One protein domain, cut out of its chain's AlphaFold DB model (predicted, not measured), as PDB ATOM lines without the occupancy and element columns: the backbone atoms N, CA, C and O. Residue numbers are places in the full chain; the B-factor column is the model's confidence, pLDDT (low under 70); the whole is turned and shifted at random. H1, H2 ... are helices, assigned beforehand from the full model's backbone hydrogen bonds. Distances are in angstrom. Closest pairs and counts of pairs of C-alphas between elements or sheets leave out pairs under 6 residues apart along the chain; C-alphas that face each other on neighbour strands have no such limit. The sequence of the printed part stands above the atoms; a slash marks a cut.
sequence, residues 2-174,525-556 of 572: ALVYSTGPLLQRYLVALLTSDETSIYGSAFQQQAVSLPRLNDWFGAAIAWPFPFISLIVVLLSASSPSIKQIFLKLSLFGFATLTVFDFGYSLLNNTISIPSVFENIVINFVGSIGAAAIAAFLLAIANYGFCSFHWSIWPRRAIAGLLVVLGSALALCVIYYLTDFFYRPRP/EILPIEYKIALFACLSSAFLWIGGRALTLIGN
ATOM      1  N   ALA A   2     235.958 494.917 488.553       86.88
ATOM      2  CA  ALA A   2     236.413 493.888 489.508       86.88
ATOM      3  C   ALA A   2     235.265 493.286 490.333       86.88
ATOM      4  O   ALA A   2     235.134 492.073 490.396       86.88
ATOM      5  N   LEU A   3     234.369 494.149 490.824       86.94
ATOM      6  CA  LEU A   3     233.128 493.779 491.517       86.94
ATOM      7  C   LEU A   3     232.201 492.860 490.708       86.94
ATOM      8  O   LEU A   3     231.451 492.102 491.298       86.94
ATOM      9  N   VAL A   4     232.209 492.930 489.374       83.88
ATOM     10  CA  VAL A   4     231.367 492.055 488.541       83.88
ATOM     11  C   VAL A   4     232.085 490.733 488.297       83.88
ATOM     12  O   VAL A   4     231.498 489.679 488.514       83.88
ATOM     13  N   TYR A   5     233.368 490.773 487.921       85.69
ATOM     14  CA  TYR A   5     234.151 489.564 487.649       85.69
ATOM     15  C   TYR A   5     234.336 488.672 488.880       85.69
ATOM     16  O   TYR A   5     234.314 487.452 488.756       85.69
ATOM     17  N   SER A   6     234.428 489.248 490.078       83.81
ATOM     18  CA  SER A   6     234.577 488.478 491.316       83.81
ATOM     19  C   SER A   6     233.344 487.672 491.721       83.81
ATOM     20  O   SER A   6     233.455 486.781 492.557       83.81
ATOM     21  N   THR A   7     232.169 487.955 491.148       77.94
ATOM     22  CA  THR A   7     230.965 487.133 491.371       77.94
ATOM     23  C   THR A   7     231.032 485.782 490.649       77.94
ATOM     24  O   THR A   7     230.306 484.855 491.016       77.94
ATOM     25  N   GLY A   8     231.923 485.657 489.656       68.38
ATOM     26  CA  GLY A   8     232.033 484.521 488.742       68.38
ATOM     27  C   GLY A   8     232.215 483.162 489.423       68.38
ATOM     28  O   GLY A   8     231.398 482.287 489.164       68.38
ATOM     29  N   PRO A   9     233.189 482.961 490.332       70.19
ATOM     30  CA  PRO A   9     233.493 481.628 490.866       70.19
ATOM     31  C   PRO A   9     232.344 480.967 491.643       70.19
ATOM     32  O   PRO A   9     232.103 479.767 491.517       70.19
ATOM     33  N   LEU A  10     231.599 481.741 492.442       76.44
ATOM     34  CA  LEU A  10     230.454 481.211 493.192       76.44
ATOM     35  C   LEU A  10     229.259 480.967 492.271       76.44
ATOM     36  O   LEU A  10     228.618 479.922 492.359       76.44
ATOM     37  N   LEU A  11     228.984 481.904 491.360       81.50
ATOM     38  CA  LEU A  11     227.893 481.765 490.401       81.50
ATOM     39  C   LEU A  11     228.137 480.596 489.438       81.50
ATOM     40  O   LEU A  11     227.202 479.862 489.138       81.50
ATOM     41  N   GLN A  12     229.387 480.383 489.018       85.44
ATOM     42  CA  GLN A  12     229.816 479.245 488.209       85.44
ATOM     43  C   GLN A  12     229.403 477.928 488.853       85.44
ATOM     44  O   GLN A  12     228.712 477.133 488.223       85.44
ATOM     45  N   ARG A  13     229.775 477.730 490.124       82.94
ATOM     46  CA  ARG A  13     229.425 476.522 490.875       82.94
ATOM     47  C   ARG A  13     227.917 476.280 490.870       82.94
ATOM     48  O   ARG A  13     227.490 475.159 490.625       82.94
ATOM     49  N   TYR A  14     227.117 477.315 491.122       86.75
ATOM     50  CA  TYR A  14     225.657 477.197 491.165       86.75
ATOM     51  C   TYR A  14     225.030 476.936 489.794       86.75
ATOM     52  O   TYR A  14     224.115 476.127 489.688       86.75
ATOM     53  N   LEU A  15     225.512 477.600 488.742       84.81
ATOM     54  CA  LEU A  15     224.989 477.427 487.388       84.81
ATOM     55  C   LEU A  15     225.323 476.048 486.820       84.81
ATOM     56  O   LEU A  15     224.445 475.408 486.254       84.81
ATOM     57  N   VAL A  16     226.564 475.585 486.991       86.12
ATOM     58  CA  VAL A  16     226.971 474.243 486.554       86.12
ATOM     59  C   VAL A  16     226.164 473.191 487.309       86.12
ATOM     60  O   VAL A  16     225.549 472.337 486.680       86.12
ATOM     61  N   ALA A  17     226.062 473.320 488.634       86.00
ATOM     62  CA  ALA A  17     225.270 472.418 489.460       86.00
ATOM     63  C   ALA A  17     223.801 472.310 489.015       86.00
ATOM     64  O   ALA A  17     223.256 471.212 488.963       86.00
ATOM     65  N   LEU A  18     223.169 473.427 488.644       86.75
ATOM     66  CA  LEU A  18     221.798 473.431 488.128       86.75
ATOM     67  C   LEU A  18     221.640 472.694 486.791       86.75
ATOM     68  O   LEU A  18     220.548 472.222 486.492       86.75
ATOM     69  N   LEU A  19     222.694 472.628 485.973       85.12
ATOM     70  CA  LEU A  19     222.663 471.979 484.660       85.12
ATOM     71  C   LEU A  19     223.009 470.490 484.722       85.12
ATOM     72  O   LEU A  19     222.579 469.741 483.850       85.12
ATOM     73  N   THR A  20     223.810 470.074 485.705       85.44
ATOM     74  CA  THR A  20     224.388 468.724 485.749       85.44
ATOM     75  C   THR A  20     223.868 467.851 486.887       85.44
ATOM     76  O   THR A  20     224.226 466.680 486.932       85.44
ATOM     77  N   SER A  21     223.109 468.398 487.839       86.88
ATOM     78  CA  SER A  21     222.661 467.648 489.018       86.88
ATOM     79  C   SER A  21     221.320 466.948 488.804       86.88
ATOM     80  O   SER A  21     220.413 467.507 488.191       86.88
ATOM     81  N   ASP A  22     221.182 465.760 489.392       86.75
ATOM     82  CA  ASP A  22     219.954 464.954 489.389       86.75
ATOM     83  C   ASP A  22     218.982 465.332 490.530       86.75
ATOM     84  O   ASP A  22     217.911 464.745 490.688       86.75
ATOM     85  N   GLU A  23     219.350 466.316 491.354       88.00
ATOM     86  CA  GLU A  23     218.566 466.761 492.505       88.00
ATOM     87  C   GLU A  23     217.344 467.601 492.108       88.00
ATOM     88  O   GLU A  23     217.396 468.481 491.250       88.00
ATOM     89  N   THR A  24     216.224 467.384 492.802       83.19
ATOM     90  CA  THR A  24     214.946 468.054 492.489       83.19
ATOM     91  C   THR A  24     214.833 469.474 493.049       83.19
ATOM     92  O   THR A  24     213.990 470.251 492.594       83.19
ATOM     93  N   SER A  25     215.662 469.842 494.034       85.88
ATOM     94  CA  SER A  25     215.673 471.190 494.608       85.88
ATOM     95  C   SER A  25     216.883 471.997 494.142       85.88
ATOM     96  O   SER A  25     217.984 471.472 493.989       85.88
ATOM     97  N   ILE A  26     216.694 473.311 493.968       86.62
ATOM     98  CA  ILE A  26     217.771 474.243 493.580       86.62
ATOM     99  C   ILE A  26     218.944 474.140 494.560       86.62
ATOM    100  O   ILE A  26     220.091 474.061 494.141       86.62
ATOM    101  N   TYR A  27     218.662 474.079 495.862       87.62
ATOM    102  CA  TYR A  27     219.697 473.883 496.873       87.62
ATOM    103  C   TYR A  27     220.413 472.535 496.719       87.62
ATOM    104  O   TYR A  27     221.644 472.489 496.705       87.62
ATOM    105  N   GLY A  28     219.635 471.454 496.575       85.31
ATOM    106  CA  GLY A  28     220.137 470.099 496.374       85.31
ATOM    107  C   GLY A  28     221.091 470.022 495.192       85.31
ATOM    108  O   GLY A  28     222.152 469.423 495.317       85.31
ATOM    109  N   SER A  29     220.795 470.742 494.105       89.31
ATOM    110  CA  SER A  29     221.638 470.734 492.910       89.31
ATOM    111  C   SER A  29     223.110 471.051 493.205       89.31
ATOM    112  O   SER A  29     223.998 470.342 492.735       89.31
ATOM    113  N   ALA A  30     223.374 472.059 494.046       86.38
ATOM    114  CA  ALA A  30     224.720 472.563 494.335       86.38
ATOM    115  C   ALA A  30     225.406 471.913 495.541       86.38
ATOM    116  O   ALA A  30     226.634 472.003 495.678       86.38
ATOM    117  N   PHE A  31     224.619 471.310 496.434       86.56
ATOM    118  CA  PHE A  31     225.092 470.857 497.741       86.56
ATOM    119  C   PHE A  31     224.701 469.423 498.097       86.56
ATOM    120  O   PHE A  31     225.088 468.964 499.163       86.56
ATOM    121  N   GLN A  32     223.967 468.703 497.242       84.69
ATOM    122  CA  GLN A  32     223.558 467.307 497.466       84.69
ATOM    123  C   GLN A  32     222.885 467.116 498.840       84.69
ATOM    124  O   GLN A  32     223.210 466.209 499.600       84.69
ATOM    125  N   GLN A  33     222.014 468.065 499.211       79.69
ATOM    126  CA  GLN A  33     221.350 468.164 500.522       79.69
ATOM    127  C   GLN A  33     222.288 468.276 501.746       79.69
ATOM    128  O   GLN A  33     221.817 468.240 502.883       79.69
ATOM    129  N   GLN A  34     223.594 468.484 501.561       78.81
ATOM    130  CA  GLN A  34     224.518 468.790 502.652       78.81
ATOM    131  C   GLN A  34     224.342 470.237 503.107       78.81
ATOM    132  O   GLN A  34     224.174 471.131 502.281       78.81
ATOM    133  N   ALA A  35     224.428 470.492 504.413       69.81
ATOM    134  CA  ALA A  35     224.445 471.857 504.912       69.81
ATOM    135  C   ALA A  35     225.812 472.506 504.676       69.81
ATOM    136  O   ALA A  35     226.840 472.001 505.121       69.81
ATOM    137  N   VAL A  36     225.813 473.663 504.020       74.81
ATOM    138  CA  VAL A  36     227.030 474.428 503.735       74.81
ATOM    139  C   VAL A  36     226.904 475.843 504.278       74.81
ATOM    140  O   VAL A  36     225.880 476.509 504.105       74.81
ATOM    141  N   SER A  37     227.974 476.322 504.913       72.81
ATOM    142  CA  SER A  37     228.094 477.723 505.308       72.81
ATOM    143  C   SER A  37     228.314 478.586 504.069       72.81
ATOM    144  O   SER A  37     229.312 478.446 503.361       72.81
ATOM    145  N   LEU A  38     227.362 479.477 503.791       82.56
ATOM    146  CA  LEU A  38     227.460 480.401 502.667       82.56
ATOM    147  C   LEU A  38     228.197 481.687 503.054       82.56
ATOM    148  O   LEU A  38     227.856 482.275 504.089       82.56
ATOM    149  N   PRO A  39     229.082 482.202 502.180       85.88
ATOM    150  CA  PRO A  39     229.798 483.453 502.412       85.88
ATOM    151  C   PRO A  39     228.839 484.621 502.673       85.88
ATOM    152  O   PRO A  39     227.745 484.709 502.103       85.88
ATOM    153  N   ARG A  40     229.240 485.531 503.558       88.81
ATOM    154  CA  ARG A  40     228.524 486.777 503.868       88.81
ATOM    155  C   ARG A  40     228.837 487.834 502.812       88.81
ATOM    156  O   ARG A  40     229.812 487.728 502.080       88.81
ATOM    157  N   LEU A  41     228.039 488.902 502.760       89.19
ATOM    158  CA  LEU A  41     228.238 489.992 501.796       89.19
ATOM    159  C   LEU A  41     229.653 490.599 501.874       89.19
ATOM    160  O   LEU A  41     230.247 490.915 500.847       89.19
ATOM    161  N   ASN A  42     230.219 490.703 503.080       90.12
ATOM    162  CA  ASN A  42     231.583 491.200 503.277       90.12
ATOM    163  C   ASN A  42     232.629 490.316 502.585       90.12
ATOM    164  O   ASN A  42     233.591 490.848 502.039       90.12
ATOM    165  N   ASP A  43     232.415 488.999 502.547       89.31
ATOM    166  CA  ASP A  43     233.324 488.059 501.883       89.31
ATOM    167  C   ASP A  43     233.289 488.258 500.361       89.31
ATOM    168  O   ASP A  43     234.322 488.185 499.701       89.31
ATOM    169  N   TRP A  44     232.122 488.598 499.800       89.00
ATOM    170  CA  TRP A  44     231.976 488.918 498.375       89.00
ATOM    171  C   TRP A  44     232.708 490.210 497.997       89.00
ATOM    172  O   TRP A  44     233.392 490.255 496.973       89.00
ATOM    173  N   PHE A  45     232.613 491.253 498.827       90.38
ATOM    174  CA  PHE A  45     233.394 492.480 498.631       90.38
ATOM    175  C   PHE A  45     234.893 492.249 498.845       90.38
ATOM    176  O   PHE A  45     235.702 492.764 498.074       90.38
ATOM    177  N   GLY A  46     235.272 491.443 499.840       89.69
ATOM    178  CA  GLY A  46     236.660 491.046 500.075       89.69
ATOM    179  C   GLY A  46     237.252 490.324 498.865       89.69
ATOM    180  O   GLY A  46     238.321 490.702 498.386       89.69
ATOM    181  N   ALA A  47     236.515 489.364 498.299       87.00
ATOM    182  CA  ALA A  47     236.897 488.678 497.069       87.00
ATOM    183  C   ALA A  47     237.033 489.649 495.887       87.00
ATOM    184  O   ALA A  47     237.984 489.541 495.122       87.00
ATOM    185  N   ALA A  48     236.143 490.639 495.758       87.62
ATOM    186  CA  ALA A  48     236.211 491.640 494.691       87.62
ATOM    187  C   ALA A  48     237.453 492.535 494.721       87.62
ATOM    188  O   ALA A  48     237.890 493.022 493.676       87.62
ATOM    189  N   ILE A  49     237.994 492.776 495.914       88.56
ATOM    190  CA  ILE A  49     239.163 493.635 496.134       88.56
ATOM    191  C   ILE A  49     240.461 492.808 496.129       88.56
ATOM    192  O   ILE A  49     241.544 493.365 495.949       88.56
ATOM    193  N   ALA A  50     240.371 491.482 496.268       88.94
ATOM    194  CA  ALA A  50     241.520 490.588 496.184       88.94
ATOM    195  C   ALA A  50     242.236 490.730 494.834       88.94
ATOM    196  O   ALA A  50     241.597 490.849 493.794       88.94
ATOM    197  N   TRP A  51     243.570 490.658 494.850       88.19
ATOM    198  CA  TRP A  51     244.450 491.094 493.759       88.19
ATOM    199  C   TRP A  51     244.148 490.592 492.327       88.19
ATOM    200  O   TRP A  51     244.393 491.384 491.410       88.19
ATOM    201  N   PRO A  52     243.613 489.378 492.054       89.50
ATOM    202  CA  PRO A  52     243.436 488.962 490.664       89.50
ATOM    203  C   PRO A  52     242.339 489.749 489.938       89.50
ATOM    204  O   PRO A  52     242.530 490.148 488.792       89.50
ATOM    205  N   PHE A  53     241.216 490.067 490.588       90.00
ATOM    206  CA  PHE A  53     240.091 490.720 489.904       90.00
ATOM    207  C   PHE A  53     240.337 492.200 489.560       90.00
ATOM    208  O   PHE A  53     239.978 492.607 488.447       90.00
ATOM    209  N   PRO A  54     240.964 493.026 490.424       91.69
ATOM    210  CA  PRO A  54     241.437 494.357 490.064       91.69
ATOM    211  C   PRO A  54     242.478 494.325 488.946       91.69
ATOM    212  O   PRO A  54     242.390 495.144 488.034       91.69
ATOM    213  N   PHE A  55     243.410 493.365 488.965       91.25
ATOM    214  CA  PHE A  55     244.423 493.220 487.916       91.25
ATOM    215  C   PHE A  55     243.796 492.880 486.556       91.25
ATOM    216  O   PHE A  55     244.034 493.583 485.573       91.25
ATOM    217  N   ILE A  56     242.915 491.875 486.511       90.06
ATOM    218  CA  ILE A  56     242.154 491.503 485.308       90.06
ATOM    219  C   ILE A  56     241.337 492.699 484.810       90.06
ATOM    220  O   ILE A  56     241.370 493.043 483.630       90.06
ATOM    221  N   SER A  57     240.647 493.390 485.719       90.75
ATOM    222  CA  SER A  57     239.852 494.572 485.379       90.75
ATOM    223  C   SER A  57     240.689 495.698 484.791       90.75
ATOM    224  O   SER A  57     240.236 496.352 483.856       90.75
ATOM    225  N   LEU A  58     241.889 495.933 485.324       91.44
ATOM    226  CA  LEU A  58     242.804 496.948 484.819       91.44
ATOM    227  C   LEU A  58     243.226 496.632 483.382       91.44
ATOM    228  O   LEU A  58     243.110 497.501 482.522       91.44
ATOM    229  N   ILE A  59     243.639 495.391 483.104       90.50
ATOM    230  CA  ILE A  59     244.007 494.943 481.752       90.50
ATOM    231  C   ILE A  59     242.835 495.138 480.789       90.50
ATOM    232  O   ILE A  59     242.983 495.774 479.745       90.50
ATOM    233  N   VAL A  60     241.653 494.644 481.160       89.56
ATOM    234  CA  VAL A  60     240.451 494.720 480.322       89.56
ATOM    235  C   VAL A  60     240.065 496.172 480.030       89.56
ATOM    236  O   VAL A  60     239.751 496.504 478.885       89.56
ATOM    237  N   VAL A  61     240.120 497.055 481.032       87.88
ATOM    238  CA  VAL A  61     239.824 498.485 480.861       87.88
ATOM    239  C   VAL A  61     240.865 499.163 479.973       87.88
ATOM    240  O   VAL A  61     240.472 499.887 479.064       87.88
ATOM    241  N   LEU A  62     242.164 498.911 480.173       88.44
ATOM    242  CA  LEU A  62     243.233 499.500 479.357       88.44
ATOM    243  C   LEU A  62     243.107 499.109 477.880       88.44
ATOM    244  O   LEU A  62     243.171 499.974 477.010       88.44
ATOM    245  N   LEU A  63     242.850 497.830 477.600       86.88
ATOM    246  CA  LEU A  63     242.666 497.326 476.235       86.88
ATOM    247  C   LEU A  63     241.356 497.813 475.589       86.88
ATOM    248  O   LEU A  63     241.239 497.875 474.364       86.88
ATOM    249  N   SER A  64     240.372 498.193 476.408       84.44
ATOM    250  CA  SER A  64     239.066 498.680 475.947       84.44
ATOM    251  C   SER A  64     238.958 500.209 475.897       84.44
ATOM    252  O   SER A  64     238.017 500.718 475.287       84.44
ATOM    253  N   ALA A  65     239.905 500.950 476.482       78.19
ATOM    254  CA  ALA A  65     239.848 502.407 476.641       78.19
ATOM    255  C   ALA A  65     239.841 503.183 475.312       78.19
ATOM    256  O   ALA A  65     239.290 504.278 475.238       78.19
ATOM    257  N   SER A  66     240.410 502.616 474.247       78.44
ATOM    258  CA  SER A  66     240.561 503.256 472.929       78.44
ATOM    259  C   SER A  66     239.327 503.116 472.023       78.44
ATOM    260  O   SER A  66     239.458 503.064 470.803       78.44
ATOM    261  N   SER A  67     238.136 502.925 472.588       82.62
ATOM    262  CA  SER A  67     236.958 502.485 471.828       82.62
ATOM    263  C   SER A  67     235.981 503.631 471.557       82.62
ATOM    264  O   SER A  67     235.434 504.167 472.521       82.62
ATOM    265  N   PRO A  68     235.729 503.986 470.280       75.38
ATOM    266  CA  PRO A  68     234.869 505.115 469.929       75.38
ATOM    267  C   PRO A  68     233.372 504.976 470.204       75.38
ATOM    268  O   PRO A  68     232.686 505.977 470.393       75.38
ATOM    269  N   SER A  69     232.852 503.752 470.268       83.56
ATOM    270  CA  SER A  69     231.415 503.513 470.426       83.56
ATOM    271  C   SER A  69     231.107 502.477 471.498       83.56
ATOM    272  O   SER A  69     231.924 501.604 471.805       83.56
ATOM    273  N   ILE A  70     229.884 502.537 472.036       82.94
ATOM    274  CA  ILE A  70     229.371 501.589 473.041       82.94
ATOM    275  C   ILE A  70     229.445 500.149 472.516       82.94
ATOM    276  O   ILE A  70     229.854 499.245 473.244       82.94
ATOM    277  N   LYS A  71     229.150 499.944 471.226       85.38
ATOM    278  CA  LYS A  71     229.304 498.655 470.537       85.38
ATOM    279  C   LYS A  71     230.742 498.136 470.594       85.38
ATOM    280  O   LYS A  71     230.965 496.969 470.911       85.38
ATOM    281  N   GLN A  72     231.727 498.986 470.297       87.19
ATOM    282  CA  GLN A  72     233.134 498.583 470.345       87.19
ATOM    283  C   GLN A  72     233.613 498.332 471.776       87.19
ATOM    284  O   GLN A  72     234.377 497.391 471.990       87.19
ATOM    285  N   ILE A  73     233.132 499.114 472.750       86.44
ATOM    286  CA  ILE A  73     233.381 498.863 474.174       86.44
ATOM    287  C   ILE A  73     232.833 497.491 474.569       86.44
ATOM    288  O   ILE A  73     233.573 496.692 475.128       86.44
ATOM    289  N   PHE A  74     231.580 497.180 474.233       89.31
ATOM    290  CA  PHE A  74     230.969 495.885 474.533       89.31
ATOM    291  C   PHE A  74     231.769 494.713 473.941       89.31
ATOM    292  O   PHE A  74     232.088 493.760 474.654       89.31
ATOM    293  N   LEU A  75     232.140 494.793 472.657       90.31
ATOM    294  CA  LEU A  75     232.896 493.735 471.978       90.31
ATOM    295  C   LEU A  75     234.288 493.538 472.589       90.31
ATOM    296  O   LEU A  75     234.684 492.403 472.850       90.31
ATOM    297  N   LYS A  76     235.017 494.627 472.854       91.88
ATOM    298  CA  LYS A  76     236.359 494.560 473.447       91.88
ATOM    299  C   LYS A  76     236.323 494.102 474.902       91.88
ATOM    300  O   LYS A  76     237.125 493.250 475.266       91.88
ATOM    301  N   LEU A  77     235.372 494.578 475.706       91.00
ATOM    302  CA  LEU A  77     235.182 494.095 477.079       91.00
ATOM    303  C   LEU A  77     234.842 492.600 477.106       91.00
ATOM    304  O   LEU A  77     235.376 491.878 477.943       91.00
ATOM    305  N   SER A  78     234.003 492.129 476.177       92.56
ATOM    306  CA  SER A  78     233.661 490.706 476.067       92.56
ATOM    307  C   SER A  78     234.884 489.873 475.676       92.56
ATOM    308  O   SER A  78     235.199 488.897 476.351       92.56
ATOM    309  N   LEU A  79     235.603 490.276 474.622       94.44
ATOM    310  CA  LEU A  79     236.757 489.545 474.094       94.44
ATOM    311  C   LEU A  79     237.936 489.536 475.073       94.44
ATOM    312  O   LEU A  79     238.466 488.473 475.391       94.44
ATOM    313  N   PHE A  80     238.349 490.710 475.556       94.50
ATOM    314  CA  PHE A  80     239.477 490.819 476.478       94.50
ATOM    315  C   PHE A  80     239.127 490.287 477.862       94.50
ATOM    316  O   PHE A  80     239.993 489.691 478.499       94.50
ATOM    317  N   GLY A  81     237.877 490.439 478.313       92.62
ATOM    318  CA  GLY A  81     237.384 489.786 479.525       92.62
ATOM    319  C   GLY A  81     237.523 488.271 479.427       92.62
ATOM    320  O   GLY A  81     238.187 487.669 480.269       92.62
ATOM    321  N   PHE A  82     237.006 487.680 478.346       94.88
ATOM    322  CA  PHE A  82     237.058 486.239 478.112       94.88
ATOM    323  C   PHE A  82     238.497 485.723 478.050       94.88
ATOM    324  O   PHE A  82     238.841 484.776 478.757       94.88
ATOM    325  N   ALA A  83     239.349 486.362 477.245       95.06
ATOM    326  CA  ALA A  83     240.739 485.951 477.086       95.06
ATOM    327  C   ALA A  83     241.520 486.063 478.404       95.06
ATOM    328  O   ALA A  83     242.214 485.124 478.786       95.06
ATOM    329  N   THR A  84     241.382 487.184 479.120       93.31
ATOM    330  CA  THR A  84     242.139 487.421 480.359       93.31
ATOM    331  C   THR A  84     241.694 486.476 481.473       93.31
ATOM    332  O   THR A  84     242.551 485.899 482.135       93.31
ATOM    333  N   LEU A  85     240.382 486.270 481.653       91.69
ATOM    334  CA  LEU A  85     239.853 485.318 482.637       91.69
ATOM    335  C   LEU A  85     240.280 483.884 482.314       91.69
ATOM    336  O   LEU A  85     240.791 483.193 483.183       91.69
ATOM    337  N   THR A  86     240.177 483.466 481.050       93.19
ATOM    338  CA  THR A  86     240.549 482.102 480.639       93.19
ATOM    339  C   THR A  86     242.038 481.830 480.840       93.19
ATOM    340  O   THR A  86     242.406 480.770 481.343       93.19
ATOM    341  N   VAL A  87     242.909 482.782 480.485       93.62
ATOM    342  CA  VAL A  87     244.357 482.660 480.725       93.62
ATOM    343  C   VAL A  87     244.653 482.612 482.221       93.62
ATOM    344  O   VAL A  87     245.486 481.813 482.650       93.62
ATOM    345  N   PHE A  88     243.974 483.445 483.014       91.62
ATOM    346  CA  PHE A  88     244.162 483.476 484.458       91.62
ATOM    347  C   PHE A  88     243.726 482.165 485.120       91.62
ATOM    348  O   PHE A  88     244.516 481.576 485.852       91.62
ATOM    349  N   ASP A  89     242.525 481.669 484.819       89.94
ATOM    350  CA  ASP A  89     242.001 480.420 485.380       89.94
ATOM    351  C   ASP A  89     242.850 479.221 484.961       89.94
ATOM    352  O   ASP A  89     243.187 478.382 485.794       89.94
ATOM    353  N   PHE A  90     243.274 479.160 483.693       91.38
ATOM    354  CA  PHE A  90     244.175 478.111 483.222       91.38
ATOM    355  C   PHE A  90     245.531 478.164 483.937       91.38
ATOM    356  O   PHE A  90     246.031 477.135 484.390       91.38
ATOM    357  N   GLY A  91     246.112 479.359 484.085       91.62
ATOM    358  CA  GLY A  91     247.357 479.557 484.826       91.62
ATOM    359  C   GLY A  91     247.223 479.165 486.298       91.62
ATOM    360  O   GLY A  91     248.085 478.469 486.830       91.62
ATOM    361  N   TYR A  92     246.118 479.542 486.943       89.62
ATOM    362  CA  TYR A  92     245.828 479.174 488.325       89.62
ATOM    363  C   TYR A  92     245.646 477.659 488.490       89.62
ATOM    364  O   TYR A  92     246.211 477.072 489.413       89.62
ATOM    365  N   SER A  93     244.916 477.000 487.586       89.31
ATOM    366  CA  SER A  93     244.760 475.541 487.599       89.31
ATOM    367  C   SER A  93     246.075 474.808 487.340       89.31
ATOM    368  O   SER A  93     246.326 473.779 487.967       89.31
ATOM    369  N   LEU A  94     246.933 475.340 486.462       92.69
ATOM    370  CA  LEU A  94     248.257 474.782 486.184       92.69
ATOM    371  C   LEU A  94     249.171 474.865 487.409       92.69
ATOM    372  O   LEU A  94     249.795 473.874 487.772       92.69
ATOM    373  N   LEU A  95     249.219 476.024 488.071       93.81
ATOM    374  CA  LEU A  95     250.056 476.237 489.256       93.81
ATOM    375  C   LEU A  95     249.627 475.374 490.450       93.81
ATOM    376  O   LEU A  95     250.471 474.991 491.256       93.81
ATOM    377  N   ASN A  96     248.335 475.048 490.552       91.94
ATOM    378  CA  ASN A  96     247.781 474.259 491.655       91.94
ATOM    379  C   ASN A  96     247.572 472.773 491.321       91.94
ATOM    380  O   ASN A  96     247.035 472.044 492.151       91.94
ATOM    381  N   ASN A  97     247.982 472.308 490.136       90.12
ATOM    382  CA  ASN A  97     247.782 470.929 489.670       90.12
ATOM    383  C   ASN A  97     246.308 470.460 489.695       90.12
ATOM    384  O   ASN A  97     246.025 469.296 489.969       90.12
ATOM    385  N   THR A  98     245.357 471.352 489.393       89.69
ATOM    386  CA  THR A  98     243.905 471.060 489.398       89.69
ATOM    387  C   THR A  98     243.293 470.961 487.997       89.69
ATOM    388  O   THR A  98     242.074 471.053 487.825       89.69
ATOM    389  N   ILE A  99     244.124 470.786 486.967       88.69
ATOM    390  CA  ILE A  99     243.659 470.695 485.579       88.69
ATOM    391  C   ILE A  99     242.919 469.372 485.361       88.69
ATOM    392  O   ILE A  99     243.493 468.293 485.478       88.69
ATOM    393  N   SER A 100     241.655 469.472 484.957       90.50
ATOM    394  CA  SER A 100     240.858 468.362 484.440       90.50
ATOM    395  C   SER A 100     240.133 468.812 483.171       90.50
ATOM    396  O   SER A 100     239.831 469.994 483.018       90.50
ATOM    397  N   ILE A 101     239.847 467.893 482.244       87.25
ATOM    398  CA  ILE A 101     239.112 468.234 481.011       87.25
ATOM    399  C   ILE A 101     237.734 468.853 481.329       87.25
ATOM    400  O   ILE A 101     237.428 469.892 480.740       87.25
ATOM    401  N   PRO A 102     236.934 468.305 482.272       86.38
ATOM    402  CA  PRO A 102     235.664 468.919 482.659       86.38
ATOM    403  C   PRO A 102     235.835 470.334 483.219       86.38
ATOM    404  O   PRO A 102     235.170 471.250 482.746       86.38
ATOM    405  N   SER A 103     236.787 470.549 484.138       84.31
ATOM    406  CA  SER A 103     236.998 471.876 484.736       84.31
ATOM    407  C   SER A 103     237.461 472.919 483.715       84.31
ATOM    408  O   SER A 103     237.012 474.062 483.755       84.31
ATOM    409  N   VAL A 104     238.304 472.537 482.751       88.25
ATOM    410  CA  VAL A 104     238.720 473.431 481.658       88.25
ATOM    411  C   VAL A 104     237.534 473.803 480.769       88.25
ATOM    412  O   VAL A 104     237.372 474.976 480.431       88.25
ATOM    413  N   PHE A 105     236.698 472.832 480.397       88.44
ATOM    414  CA  PHE A 105     235.523 473.090 479.566       88.44
ATOM    415  C   PHE A 105     234.511 474.001 480.275       88.44
ATOM    416  O   PHE A 105     234.070 474.992 479.691       88.44
ATOM    417  N   GLU A 106     234.203 473.721 481.545       87.25
ATOM    418  CA  GLU A 106     233.328 474.555 482.376       87.25
ATOM    419  C   GLU A 106     233.852 475.990 482.482       87.25
ATOM    420  O   GLU A 106     233.104 476.933 482.220       87.25
ATOM    421  N   ASN A 107     235.146 476.168 482.775       89.12
ATOM    422  CA  ASN A 107     235.766 477.491 482.861       89.12
ATOM    423  C   ASN A 107     235.668 478.257 481.535       89.12
ATOM    424  O   ASN A 107     235.345 479.440 481.541       89.12
ATOM    425  N   ILE A 108     235.895 477.610 480.385       91.38
ATOM    426  CA  ILE A 108     235.787 478.267 479.070       91.38
ATOM    427  C   ILE A 108     234.357 478.758 478.821       91.38
ATOM    428  O   ILE A 108     234.159 479.919 478.453       91.38
ATOM    429  N   VAL A 109     233.357 477.896 479.026       90.12
ATOM    430  CA  VAL A 109     231.946 478.244 478.798       90.12
ATOM    431  C   VAL A 109     231.519 479.381 479.725       90.12
ATOM    432  O   VAL A 109     230.907 480.356 479.281       90.12
ATOM    433  N   ILE A 110     231.877 479.292 481.003       90.06
ATOM    434  CA  ILE A 110     231.463 480.263 482.013       90.06
ATOM    435  C   ILE A 110     232.201 481.590 481.847       90.06
ATOM    436  O   ILE A 110     231.565 482.639 481.937       90.06
ATOM    437  N   ASN A 111     233.488 481.583 481.499       91.81
ATOM    438  CA  ASN A 111     234.217 482.809 481.180       91.81
ATOM    439  C   ASN A 111     233.666 483.490 479.932       91.81
ATOM    440  O   ASN A 111     233.602 484.720 479.892       91.81
ATOM    441  N   PHE A 112     233.235 482.724 478.929       91.88
ATOM    442  CA  PHE A 112     232.618 483.276 477.727       91.88
ATOM    443  C   PHE A 112     231.291 483.977 478.055       91.88
ATOM    444  O   PHE A 112     231.135 485.172 477.793       91.88
ATOM    445  N   VAL A 113     230.362 483.266 478.703       88.94
ATOM    446  CA  VAL A 113     229.044 483.807 479.077       88.94
ATOM    447  C   VAL A 113     229.179 484.947 480.094       88.94
ATOM    448  O   VAL A 113     228.567 486.005 479.935       88.94
ATOM    449  N   GLY A 114     230.018 484.768 481.114       88.62
ATOM    450  CA  GLY A 114     230.265 485.747 482.169       88.62
ATOM    451  C   GLY A 114     230.885 487.041 481.644       88.62
ATOM    452  O   GLY A 114     230.470 488.126 482.052       88.62
ATOM    453  N   SER A 115     231.814 486.958 480.684       90.50
ATOM    454  CA  SER A 115     232.428 488.146 480.075       90.50
ATOM    455  C   SER A 115     231.442 488.945 479.233       90.50
ATOM    456  O   SER A 115     231.446 490.174 479.310       90.50
ATOM    457  N   ILE A 116     230.559 488.268 478.492       89.81
ATOM    458  CA  ILE A 116     229.459 488.911 477.759       89.81
ATOM    459  C   ILE A 116     228.509 489.619 478.734       89.81
ATOM    460  O   ILE A 116     228.162 490.782 478.526       89.81
ATOM    461  N   GLY A 117     228.122 488.950 479.826       86.81
ATOM    462  CA  GLY A 117     227.260 489.534 480.858       86.81
ATOM    463  C   GLY A 117     227.886 490.764 481.525       86.81
ATOM    464  O   GLY A 117     227.248 491.812 481.634       86.81
ATOM    465  N   ALA A 118     229.162 490.677 481.908       88.12
ATOM    466  CA  ALA A 118     229.897 491.794 482.494       88.12
ATOM    467  C   ALA A 118     230.029 492.976 481.522       88.12
ATOM    468  O   ALA A 118     229.833 494.129 481.916       88.12
ATOM    469  N   ALA A 119     230.314 492.700 480.246       89.06
ATOM    470  CA  ALA A 119     230.377 493.715 479.203       89.06
ATOM    471  C   ALA A 119     229.018 494.390 478.971       89.06
ATOM    472  O   ALA A 119     228.973 495.608 478.811       89.06
ATOM    473  N   ALA A 120     227.914 493.635 478.999       86.62
ATOM    474  CA  ALA A 120     226.563 494.180 478.862       86.62
ATOM    475  C   ALA A 120     226.220 495.144 480.009       86.62
ATOM    476  O   ALA A 120     225.744 496.251 479.754       86.62
ATOM    477  N   ILE A 121     226.525 494.769 481.259       86.00
ATOM    478  CA  ILE A 121     226.332 495.638 482.435       86.00
ATOM    479  C   ILE A 121     227.153 496.924 482.283       86.00
ATOM    480  O   ILE A 121     226.627 498.022 482.460       86.00
ATOM    481  N   ALA A 122     228.432 496.807 481.921       86.31
ATOM    482  CA  ALA A 122     229.310 497.960 481.748       86.31
ATOM    483  C   ALA A 122     228.831 498.894 480.625       86.31
ATOM    484  O   ALA A 122     228.747 500.104 480.829       86.31
ATOM    485  N   ALA A 123     228.478 498.341 479.461       85.19
ATOM    486  CA  ALA A 123     227.975 499.100 478.320       85.19
ATOM    487  C   ALA A 123     226.658 499.819 478.646       85.19
ATOM    488  O   ALA A 123     226.506 500.992 478.315       85.19
ATOM    489  N   PHE A 124     225.738 499.154 479.350       84.25
ATOM    490  CA  PHE A 124     224.482 499.751 479.802       84.25
ATOM    491  C   PHE A 124     224.709 500.929 480.764       84.25
ATOM    492  O   PHE A 124     224.127 501.997 480.585       84.25
ATOM    493  N   LEU A 125     225.601 500.774 481.749       84.38
ATOM    494  CA  LEU A 125     225.934 501.845 482.696       84.38
ATOM    495  C   LEU A 125     226.614 503.036 482.008       84.38
ATOM    496  O   LEU A 125     226.308 504.187 482.318       84.38
ATOM    497  N   LEU A 126     227.498 502.772 481.041       83.69
ATOM    498  CA  LEU A 126     228.124 503.815 480.227       83.69
ATOM    499  C   LEU A 126     227.107 504.530 479.327       83.69
ATOM    500  O   LEU A 126     227.199 505.745 479.174       83.69
ATOM    501  N   ALA A 127     226.117 503.819 478.784       81.06
ATOM    502  CA  ALA A 127     225.037 504.416 477.999       81.06
ATOM    503  C   ALA A 127     224.185 505.383 478.838       81.06
ATOM    504  O   ALA A 127     223.902 506.497 478.396       81.06
ATOM    505  N   ILE A 128     223.832 504.993 480.070       80.69
ATOM    506  CA  ILE A 128     223.126 505.867 481.023       80.69
ATOM    507  C   ILE A 128     223.963 507.113 481.327       80.69
ATOM    508  O   ILE A 128     223.440 508.228 481.311       80.69
ATOM    509  N   ALA A 129     225.264 506.936 481.575       80.75
ATOM    510  CA  ALA A 129     226.169 508.050 481.823       80.75
ATOM    511  C   ALA A 129     226.215 509.009 480.619       80.75
ATOM    512  O   ALA A 129     226.068 510.217 480.793       80.75
ATOM    513  N   ASN A 130     226.341 508.475 479.398       78.00
ATOM    514  CA  ASN A 130     226.362 509.255 478.160       78.00
ATOM    515  C   ASN A 130     225.069 510.069 477.971       78.00
ATOM    516  O   ASN A 130     225.141 511.265 477.702       78.00
ATOM    517  N   TYR A 131     223.899 509.466 478.216       76.19
ATOM    518  CA  TYR A 131     222.610 510.168 478.168       76.19
ATOM    519  C   TYR A 131     222.546 511.347 479.156       76.19
ATOM    520  O   TYR A 131     222.094 512.438 478.805       76.19
ATOM    521  N   GLY A 132     223.058 511.157 480.377       72.94
ATOM    522  CA  GLY A 132     223.147 512.221 481.378       72.94
ATOM    523  C   GLY A 132     224.058 513.376 480.946       72.94
ATOM    524  O   GLY A 132     223.728 514.538 481.176       72.94
ATOM    525  N   PHE A 133     225.179 513.082 480.279       72.38
ATOM    526  CA  PHE A 133     226.139 514.102 479.845       72.38
ATOM    527  C   PHE A 133     225.712 514.889 478.611       72.38
ATOM    528  O   PHE A 133     226.083 516.057 478.515       72.38
ATOM    529  N   CYS A 134     224.902 514.319 477.713       64.12
ATOM    530  CA  CYS A 134     224.322 515.077 476.597       64.12
ATOM    531  C   CYS A 134     223.471 516.267 477.078       64.12
ATOM    532  O   CYS A 134     223.264 517.219 476.333       64.12
ATOM    533  N   SER A 135     223.017 516.244 478.336       68.38
ATOM    534  CA  SER A 135     222.237 517.328 478.941       68.38
ATOM    535  C   SER A 135     223.088 518.461 479.543       68.38
ATOM    536  O   SER A 135     222.531 519.493 479.909       68.38
ATOM    537  N   PHE A 136     224.418 518.304 479.669       66.75
ATOM    538  CA  PHE A 136     225.289 519.272 480.358       66.75
ATOM    539  C   PHE A 136     226.654 519.482 479.667       66.75
ATOM    540  O   PHE A 136     227.400 518.535 479.400       66.75
ATOM    541  N   HIS A 137     227.054 520.742 479.454       70.75
ATOM    542  CA  HIS A 137     228.384 521.111 478.936       70.75
ATOM    543  C   HIS A 137     229.454 521.038 480.036       70.75
ATOM    544  O   HIS A 137     229.746 522.020 480.715       70.75
ATOM    545  N   TRP A 138     230.022 519.853 480.246       72.31
ATOM    546  CA  TRP A 138     231.096 519.612 481.213       72.31
ATOM    547  C   TRP A 138     232.426 519.369 480.507       72.31
ATOM    548  O   TRP A 138     232.458 518.865 479.387       72.31
ATOM    549  N   SER A 139     233.533 519.665 481.188       78.25
ATOM    550  CA  SER A 139     234.859 519.283 480.706       78.25
ATOM    551  C   SER A 139     235.037 517.753 480.694       78.25
ATOM    552  O   SER A 139     234.344 517.005 481.391       78.25
ATOM    553  N   ILE A 140     235.981 517.273 479.880       74.19
ATOM    554  CA  ILE A 140     236.189 515.841 479.590       74.19
ATOM    555  C   ILE A 140     236.502 515.026 480.860       74.19
ATOM    556  O   ILE A 140     236.021 513.902 481.019       74.19
ATOM    557  N   TRP A 141     237.289 515.584 481.785       75.50
ATOM    558  CA  TRP A 141     237.737 514.886 482.996       75.50
ATOM    559  C   TRP A 141     236.603 514.578 483.993       75.50
ATOM    560  O   TRP A 141     236.446 513.405 484.342       75.50
ATOM    561  N   PRO A 142     235.769 515.550 484.415       78.81
ATOM    562  CA  PRO A 142     234.587 515.290 485.239       78.81
ATOM    563  C   PRO A 142     233.614 514.283 484.618       78.81
ATOM    564  O   PRO A 142     233.113 513.412 485.327       78.81
ATOM    565  N   ARG A 143     233.393 514.341 483.294       75.19
ATOM    566  CA  ARG A 143     232.545 513.367 482.579       75.19
ATOM    567  C   ARG A 143     233.082 511.940 482.727       75.19
ATOM    568  O   ARG A 143     232.342 511.039 483.115       75.19
ATOM    569  N   ARG A 144     234.385 511.731 482.503       76.94
ATOM    570  CA  ARG A 144     235.031 510.416 482.674       76.94
ATOM    571  C   ARG A 144     235.012 509.934 484.123       76.94
ATOM    572  O   ARG A 144     234.736 508.761 484.365       76.94
ATOM    573  N   ALA A 145     235.270 510.826 485.078       80.25
ATOM    574  CA  ALA A 145     235.231 510.495 486.500       80.25
ATOM    575  C   ALA A 145     233.829 510.037 486.934       80.25
ATOM    576  O   ALA A 145     233.696 509.029 487.626       80.25
ATOM    577  N   ILE A 146     232.780 510.723 486.474       81.62
ATOM    578  CA  ILE A 146     231.393 510.399 486.827       81.62
ATOM    579  C   ILE A 146     230.902 509.152 486.087       81.62
ATOM    580  O   ILE A 146     230.247 508.317 486.704       81.62
ATOM    581  N   ALA A 147     231.294 508.943 484.825       81.06
ATOM    582  CA  ALA A 147     231.060 507.678 484.126       81.06
ATOM    583  C   ALA A 147     231.706 506.496 484.870       81.06
ATOM    584  O   ALA A 147     231.059 505.477 485.108       81.06
ATOM    585  N   GLY A 148     232.965 506.650 485.292       82.12
ATOM    586  CA  GLY A 148     233.677 505.653 486.088       82.12
ATOM    587  C   GLY A 148     232.993 505.378 487.428       82.12
ATOM    588  O   GLY A 148     232.790 504.217 487.782       82.12
ATOM    589  N   LEU A 149     232.569 506.427 488.139       85.06
ATOM    590  CA  LEU A 149     231.828 506.305 489.396       85.06
ATOM    591  C   LEU A 149     230.499 505.562 489.205       85.06
ATOM    592  O   LEU A 149     230.194 504.663 489.984       85.06
ATOM    593  N   LEU A 150     229.735 505.877 488.154       85.25
ATOM    594  CA  LEU A 150     228.486 505.183 487.826       85.25
ATOM    595  C   LEU A 150     228.721 503.702 487.513       85.25
ATOM    596  O   LEU A 150     227.960 502.853 487.972       85.25
ATOM    597  N   VAL A 151     229.799 503.372 486.796       85.06
ATOM    598  CA  VAL A 151     230.184 501.976 486.549       85.06
ATOM    599  C   VAL A 151     230.542 501.262 487.856       85.06
ATOM    600  O   VAL A 151     230.143 500.113 488.040       85.06
ATOM    601  N   VAL A 152     231.253 501.913 488.783       87.56
ATOM    602  CA  VAL A 152     231.580 501.342 490.104       87.56
ATOM    603  C   VAL A 152     230.318 501.114 490.934       87.56
ATOM    604  O   VAL A 152     230.108 499.997 491.406       87.56
ATOM    605  N   LEU A 153     229.456 502.126 491.070       89.75
ATOM    606  CA  LEU A 153     228.207 502.036 491.831       89.75
ATOM    607  C   LEU A 153     227.257 500.988 491.240       89.75
ATOM    608  O   LEU A 153     226.719 500.161 491.973       89.75
ATOM    609  N   GLY A 154     227.100 500.966 489.916       88.81
ATOM    610  CA  GLY A 154     226.286 499.963 489.231       88.81
ATOM    611  C   GLY A 154     226.863 498.551 489.349       88.81
ATOM    612  O   GLY A 154     226.110 497.603 489.551       88.81
ATOM    613  N   SER A 155     228.193 498.400 489.319       88.00
ATOM    614  CA  SER A 155     228.854 497.110 489.574       88.00
ATOM    615  C   SER A 155     228.650 496.634 491.018       88.00
ATOM    616  O   SER A 155     228.430 495.448 491.241       88.00
ATOM    617  N   ALA A 156     228.704 497.543 491.999       91.06
ATOM    618  CA  ALA A 156     228.435 497.225 493.401       91.06
ATOM    619  C   ALA A 156     226.971 496.812 493.605       91.06
ATOM    620  O   ALA A 156     226.698 495.822 494.281       91.06
ATOM    621  N   LEU A 157     226.032 497.522 492.970       91.19
ATOM    622  CA  LEU A 157     224.618 497.162 492.979       91.19
ATOM    623  C   LEU A 157     224.393 495.779 492.355       91.19
ATOM    624  O   LEU A 157     223.695 494.961 492.949       91.19
ATOM    625  N   ALA A 158     225.011 495.492 491.206       87.88
ATOM    626  CA  ALA A 158     224.928 494.184 490.559       87.88
ATOM    627  C   ALA A 158     225.462 493.062 491.466       87.88
ATOM    628  O   ALA A 158     224.789 492.046 491.629       87.88
ATOM    629  N   LEU A 159     226.614 493.266 492.119       89.62
ATOM    630  CA  LEU A 159     227.161 492.316 493.095       89.62
ATOM    631  C   LEU A 159     226.190 492.083 494.261       89.62
ATOM    632  O   LEU A 159     225.930 490.934 494.611       89.62
ATOM    633  N   CYS A 160     225.599 493.143 494.823       92.00
ATOM    634  CA  CYS A 160     224.592 493.020 495.878       92.00
ATOM    635  C   CYS A 160     223.359 492.236 495.408       92.00
ATOM    636  O   CYS A 160     222.882 491.364 496.129       92.00
ATOM    637  N   VAL A 161     222.850 492.512 494.203       90.00
ATOM    638  CA  VAL A 161     221.705 491.788 493.629       90.00
ATOM    639  C   VAL A 161     222.032 490.303 493.471       90.00
ATOM    640  O   VAL A 161     221.261 489.466 493.934       90.00
ATOM    641  N   ILE A 162     223.188 489.962 492.893       88.88
ATOM    642  CA  ILE A 162     223.628 488.568 492.725       88.88
ATOM    643  C   ILE A 162     223.779 487.878 494.086       88.88
ATOM    644  O   ILE A 162     223.315 486.747 494.257       88.88
ATOM    645  N   TYR A 163     224.366 488.560 495.072       91.25
ATOM    646  CA  TYR A 163     224.482 488.052 496.437       91.25
ATOM    647  C   TYR A 163     223.111 487.748 497.046       91.25
ATOM    648  O   TYR A 163     222.902 486.648 497.548       91.25
ATOM    649  N   TYR A 164     222.162 488.687 496.992       91.62
ATOM    650  CA  TYR A 164     220.845 488.494 497.603       91.62
ATOM    651  C   TYR A 164     219.993 487.461 496.865       91.62
ATOM    652  O   TYR A 164     219.231 486.749 497.516       91.62
ATOM    653  N   LEU A 165     220.143 487.326 495.544       90.00
ATOM    654  CA  LEU A 165     219.546 486.216 494.800       90.00
ATOM    655  C   LEU A 165     220.136 484.882 495.264       90.00
ATOM    656  O   LEU A 165     219.393 483.965 495.602       90.00
ATOM    657  N   THR A 166     221.461 484.794 495.368       89.62
ATOM    658  CA  THR A 166     222.145 483.589 495.855       89.62
ATOM    659  C   THR A 166     221.711 483.241 497.280       89.62
ATOM    660  O   THR A 166     221.326 482.108 497.546       89.62
ATOM    661  N   ASP A 167     221.700 484.213 498.193       90.19
ATOM    662  CA  ASP A 167     221.212 484.056 499.567       90.19
ATOM    663  C   ASP A 167     219.773 483.531 499.599       90.19
ATOM    664  O   ASP A 167     219.441 482.636 500.371       90.19
ATOM    665  N   PHE A 168     218.917 484.069 498.737       91.62
ATOM    666  CA  PHE A 168     217.514 483.706 498.682       91.62
ATOM    667  C   PHE A 168     217.279 482.261 498.219       91.62
ATOM    668  O   PHE A 168     216.459 481.554 498.815       91.62
ATOM    669  N   PHE A 169     218.006 481.814 497.193       90.62
ATOM    670  CA  PHE A 169     217.880 480.455 496.662       90.62
ATOM    671  C   PHE A 169     218.621 479.415 497.497       90.62
ATOM    672  O   PHE A 169     218.117 478.300 497.643       90.62
ATOM    673  N   TYR A 170     219.779 479.777 498.055       89.31
ATOM    674  CA  TYR A 170     220.722 478.811 498.603       89.31
ATOM    675  C   TYR A 170     220.932 478.894 500.115       89.31
ATOM    676  O   TYR A 170     221.390 477.906 500.668       89.31
ATOM    677  N   ARG A 171     220.643 479.994 500.831       89.50
ATOM    678  CA  ARG A 171     220.896 480.032 502.287       89.50
ATOM    679  C   ARG A 171     219.794 479.279 503.043       89.50
ATOM    680  O   ARG A 171     218.648 479.745 503.030       89.50
ATOM    681  N   PRO A 172     220.102 478.161 503.733       89.50
ATOM    682  CA  PRO A 172     219.129 477.506 504.599       89.50
ATOM    683  C   PRO A 172     218.753 478.444 505.744       89.50
ATOM    684  O   PRO A 172     219.599 479.177 506.263       89.50
ATOM    685  N   ARG A 173     217.478 478.452 506.133       90.69
ATOM    686  CA  ARG A 173     217.039 479.196 507.316       90.69
ATOM    687  C   ARG A 173     217.055 478.293 508.549       90.69
ATOM    688  O   ARG A 173     216.723 477.111 508.420       90.69
ATOM    689  N   PRO A 174     217.350 478.849 509.737       92.50
ATOM    690  CA  PRO A 174     217.170 478.112 510.976       92.50
ATOM    691  C   PRO A 174     215.744 477.569 511.077       92.50
ATOM    692  O   PRO A 174     214.780 478.285 510.783       92.50
ATOM    693  N   GLU A 525     212.406 477.759 498.909       90.75
ATOM    694  CA  GLU A 525     211.680 476.505 499.143       90.75
ATOM    695  C   GLU A 525     210.380 476.717 499.929       90.75
ATOM    696  O   GLU A 525     209.362 476.127 499.562       90.75
ATOM    697  N   ILE A 526     210.394 477.624 500.915       90.94
ATOM    698  CA  ILE A 526     209.239 477.972 501.765       90.94
ATOM    699  C   ILE A 526     208.141 478.706 500.984       90.94
ATOM    700  O   ILE A 526     206.976 478.666 501.379       90.94
ATOM    701  N   LEU A 527     208.480 479.401 499.891       92.00
ATOM    702  CA  LEU A 527     207.484 480.186 499.170       92.00
ATOM    703  C   LEU A 527     206.368 479.303 498.583       92.00
ATOM    704  O   LEU A 527     206.660 478.290 497.930       92.00
ATOM    705  N   PRO A 528     205.101 479.734 498.720       93.38
ATOM    706  CA  PRO A 528     203.997 479.181 497.949       93.38
ATOM    707  C   PRO A 528     204.263 479.246 496.439       93.38
ATOM    708  O   PRO A 528     204.998 480.113 495.949       93.38
ATOM    709  N   ILE A 529     203.669 478.313 495.694       92.50
ATOM    710  CA  ILE A 529     203.930 478.138 494.261       92.50
ATOM    711  C   ILE A 529     203.537 479.376 493.442       92.50
ATOM    712  O   ILE A 529     204.214 479.721 492.476       92.50
ATOM    713  N   GLU A 530     202.513 480.106 493.874       94.00
ATOM    714  CA  GLU A 530     202.023 481.330 493.244       94.00
ATOM    715  C   GLU A 530     203.106 482.416 493.254       94.00
ATOM    716  O   GLU A 530     203.376 483.052 492.232       94.00
ATOM    717  N   TYR A 531     203.795 482.579 494.388       93.50
ATOM    718  CA  TYR A 531     204.898 483.530 494.515       93.50
ATOM    719  C   TYR A 531     206.148 483.067 493.770       93.50
ATOM    720  O   TYR A 531     206.865 483.904 493.222       93.50
ATOM    721  N   LYS A 532     206.398 481.753 493.701       92.25
ATOM    722  CA  LYS A 532     207.490 481.191 492.888       92.25
ATOM    723  C   LYS A 532     207.301 481.526 491.406       92.25
ATOM    724  O   LYS A 532     208.228 482.033 490.776       92.25
ATOM    725  N   ILE A 533     206.093 481.316 490.873       92.88
ATOM    726  CA  ILE A 533     205.742 481.633 489.479       92.88
ATOM    727  C   ILE A 533     205.828 483.143 489.230       92.88
ATOM    728  O   ILE A 533     206.439 483.565 488.248       92.88
ATOM    729  N   ALA A 534     205.274 483.968 490.125       92.50
ATOM    730  CA  ALA A 534     205.321 485.423 489.992       92.50
ATOM    731  C   ALA A 534     206.762 485.963 490.004       92.50
ATOM    732  O   ALA A 534     207.116 486.806 489.175       92.50
ATOM    733  N   LEU A 535     207.613 485.454 490.900       90.19
ATOM    734  CA  LEU A 535     209.024 485.831 490.958       90.19
ATOM    735  C   LEU A 535     209.757 485.410 489.681       90.19
ATOM    736  O   LEU A 535     210.490 486.215 489.113       90.19
ATOM    737  N   PHE A 536     209.531 484.185 489.197       89.06
ATOM    738  CA  PHE A 536     210.134 483.701 487.958       89.06
ATOM    739  C   PHE A 536     209.711 484.540 486.746       89.06
ATOM    740  O   PHE A 536     210.557 484.921 485.937       89.06
ATOM    741  N   ALA A 537     208.427 484.894 486.645       91.00
ATOM    742  CA  ALA A 537     207.919 485.771 485.596       91.00
ATOM    743  C   ALA A 537     208.539 487.175 485.674       91.00
ATOM    744  O   ALA A 537     208.942 487.727 484.649       91.00
ATOM    745  N   CYS A 538     208.672 487.736 486.881       90.31
ATOM    746  CA  CYS A 538     209.301 489.037 487.109       90.31
ATOM    747  C   CYS A 538     210.787 489.028 486.715       90.31
ATOM    748  O   CYS A 538     211.220 489.873 485.931       90.31
ATOM    749  N   LEU A 539     211.550 488.036 487.183       86.81
ATOM    750  CA  LEU A 539     212.968 487.874 486.851       86.81
ATOM    751  C   LEU A 539     213.173 487.646 485.348       86.81
ATOM    752  O   LEU A 539     214.034 488.287 484.751       86.81
ATOM    753  N   SER A 540     212.348 486.802 484.724       88.00
ATOM    754  CA  SER A 540     212.406 486.547 483.278       88.00
ATOM    755  C   SER A 540     212.070 487.800 482.471       88.00
ATOM    756  O   SER A 540     212.762 488.115 481.508       88.00
ATOM    757  N   SER A 541     211.057 488.563 482.888       90.38
ATOM    758  CA  SER A 541     210.680 489.821 482.232       90.38
ATOM    759  C   SER A 541     211.781 490.870 482.354       90.38
ATOM    760  O   SER A 541     212.123 491.523 481.370       90.38
ATOM    761  N   ALA A 542     212.380 491.004 483.543       83.75
ATOM    762  CA  ALA A 542     213.516 491.890 483.766       83.75
ATOM    763  C   ALA A 542     214.721 491.475 482.910       83.75
ATOM    764  O   ALA A 542     215.326 492.324 482.260       83.75
ATOM    765  N   PHE A 543     215.031 490.178 482.845       83.00
ATOM    766  CA  PHE A 543     216.123 489.652 482.031       83.00
ATOM    767  C   PHE A 543     215.903 489.910 480.535       83.00
ATOM    768  O   PHE A 543     216.795 490.430 479.867       83.00
ATOM    769  N   LEU A 544     214.704 489.628 480.016       86.25
ATOM    770  CA  LEU A 544     214.342 489.904 478.623       86.25
ATOM    771  C   LEU A 544     214.372 491.403 478.309       86.25
ATOM    772  O   LEU A 544     214.840 491.794 477.242       86.25
ATOM    773  N   TRP A 545     213.923 492.253 479.235       85.25
ATOM    774  CA  TRP A 545     213.967 493.704 479.064       85.25
ATOM    775  C   TRP A 545     215.404 494.235 479.038       85.25
ATOM    776  O   TRP A 545     215.756 494.985 478.127       85.25
ATOM    777  N   ILE A 546     216.256 493.815 479.984       77.94
ATOM    778  CA  ILE A 546     217.679 494.194 480.020       77.94
ATOM    779  C   ILE A 546     218.387 493.682 478.761       77.94
ATOM    780  O   ILE A 546     219.092 494.451 478.111       77.94
ATOM    781  N   GLY A 547     218.170 492.418 478.387       79.00
ATOM    782  CA  GLY A 547     218.755 491.812 477.190       79.00
ATOM    783  C   GLY A 547     218.328 492.531 475.912       79.00
ATOM    784  O   GLY A 547     219.174 492.896 475.099       79.00
ATOM    785  N   GLY A 548     217.033 492.830 475.769       80.69
ATOM    786  CA  GLY A 548     216.504 493.612 474.654       80.69
ATOM    787  C   GLY A 548     217.115 495.011 474.584       80.69
ATOM    788  O   GLY A 548     217.555 495.434 473.517       80.69
ATOM    789  N   ARG A 549     217.227 495.712 475.723       80.44
ATOM    790  CA  ARG A 549     217.866 497.036 475.790       80.44
ATOM    791  C   ARG A 549     219.350 496.987 475.458       80.44
ATOM    792  O   ARG A 549     219.807 497.831 474.692       80.44
ATOM    793  N   ALA A 550     220.086 496.010 475.979       73.06
ATOM    794  CA  ALA A 550     221.491 495.814 475.647       73.06
ATOM    795  C   ALA A 550     221.666 495.569 474.141       73.06
ATOM    796  O   ALA A 550     222.495 496.220 473.517       73.06
ATOM    797  N   LEU A 551     220.836 494.714 473.532       79.75
ATOM    798  CA  LEU A 551     220.861 494.461 472.089       79.75
ATOM    799  C   LEU A 551     220.555 495.718 471.265       79.75
ATOM    800  O   LEU A 551     221.263 495.983 470.298       79.75
ATOM    801  N   THR A 552     219.556 496.521 471.652       80.38
ATOM    802  CA  THR A 552     219.277 497.806 470.986       80.38
ATOM    803  C   THR A 552     220.462 498.768 471.102       80.38
ATOM    804  O   THR A 552     220.862 499.366 470.110       80.38
ATOM    805  N   LEU A 553     221.066 498.879 472.290       72.06
ATOM    806  CA  LEU A 553     222.231 499.740 472.529       72.06
ATOM    807  C   LEU A 553     223.474 499.287 471.748       72.06
ATOM    808  O   LEU A 553     224.254 500.121 471.309       72.06
ATOM    809  N   ILE A 554     223.660 497.977 471.564       72.00
ATOM    810  CA  ILE A 554     224.743 497.407 470.747       72.00
ATOM    811  C   ILE A 554     224.458 497.590 469.246       72.00
ATOM    812  O   ILE A 554     225.393 497.699 468.448       72.00
ATOM    813  N   GLY A 555     223.181 497.593 468.854       72.44
ATOM    814  CA  GLY A 555     222.730 497.789 467.477       72.44
ATOM    815  C   GLY A 555     222.890 499.226 466.980       72.44
ATOM    816  O   GLY A 555     223.219 499.420 465.810       72.44
ATOM    817  N   ASN A 556     222.724 500.214 467.862       68.88
ATOM    818  CA  ASN A 556     222.913 501.624 467.532       68.88
ATOM    819  C   ASN A 556     224.407 501.977 467.441       68.88
ATOM    820  O   ASN A 556     225.209 501.633 468.310       68.88
TER     821      ASN A 556
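This is residues 2 to 174 and 525 to 556 of the 572 residues of an uncharacterized protein of Agrobacterium tumefaciens str. Cherry 2E-2-2 (UniProt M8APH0). Long helix H7 runs through the middle, H6 folds back along it, and H8 crosses it near the H7 to H8 link, making a V with it. Short H1 touches both arms of the V, H4 and H5 pack on H1, and H9 is a long arm, of which residues 529 to 545 stick out. Printed are 205 residues with nine named helices, H1 to H9 in order, and no named strand; the all-helix whole is compact, with a radius of gyration of the C-alphas of 18.6 A and spans of 57 by 47 by 31 A.

H1, residues 2 to 5, touches residues 152 to 159 of H8, residues 140 to 170; the closest C-alphas, Val 4 and Ser 155, are 5.7 A apart. H2, residues 8 to 20, touches the hub H7, residues 101 to 133, at a steep tilt of 56 degrees, closest at C-alphas 12 and 110, 6.5 A. H3, residues 26 to 31, touches residues 169 to 170 of H8, closest at C-alphas 27 and 170, 5.3 A. H4, residues 41 to 49, and H5, residues 52 to 64, touch H1, closest at C-alphas 48 and 3 and at 53 and 2, each 4.9 A. H6, residues 70 to 95, forms hairpins with H5 and H7, and its closest C-alphas to H7, 78 and 116, are 4.9 A apart. H7 and H8 touch at a steep tilt of 47 degrees, opposite ways, closest at C-alphas 129 and 147, 5.4 A. H9, residues 529 to 555, touches H7 with residues 550 to 553 alone, closest at C-alphas 120 and 550, 6.2 A. Every O i to N i+4 pair is within hydrogen-bond range in H2 and H4 to H9, 1 of 2 in H3; H1 is too short for one.

H1 begins at C-alpha 2 (236.413, 493.888, 489.508). From first to last C-alpha H6 measures 36.5 A, H7 47.7 A, H8 44.4 A and H9 38.2 A, ending at C-alpha 555 (222.730, 497.789, 467.477).

The farthest C-alphas, Asp 22 and His 137, are 57.7 A apart. Residues 175 to 524 are cut out, with 13.1 A between C-alphas 174 and 525. Of the links printed whole, none is long. The pLDDT is under 70 at residues 8, 35, 134 to 136 and 556.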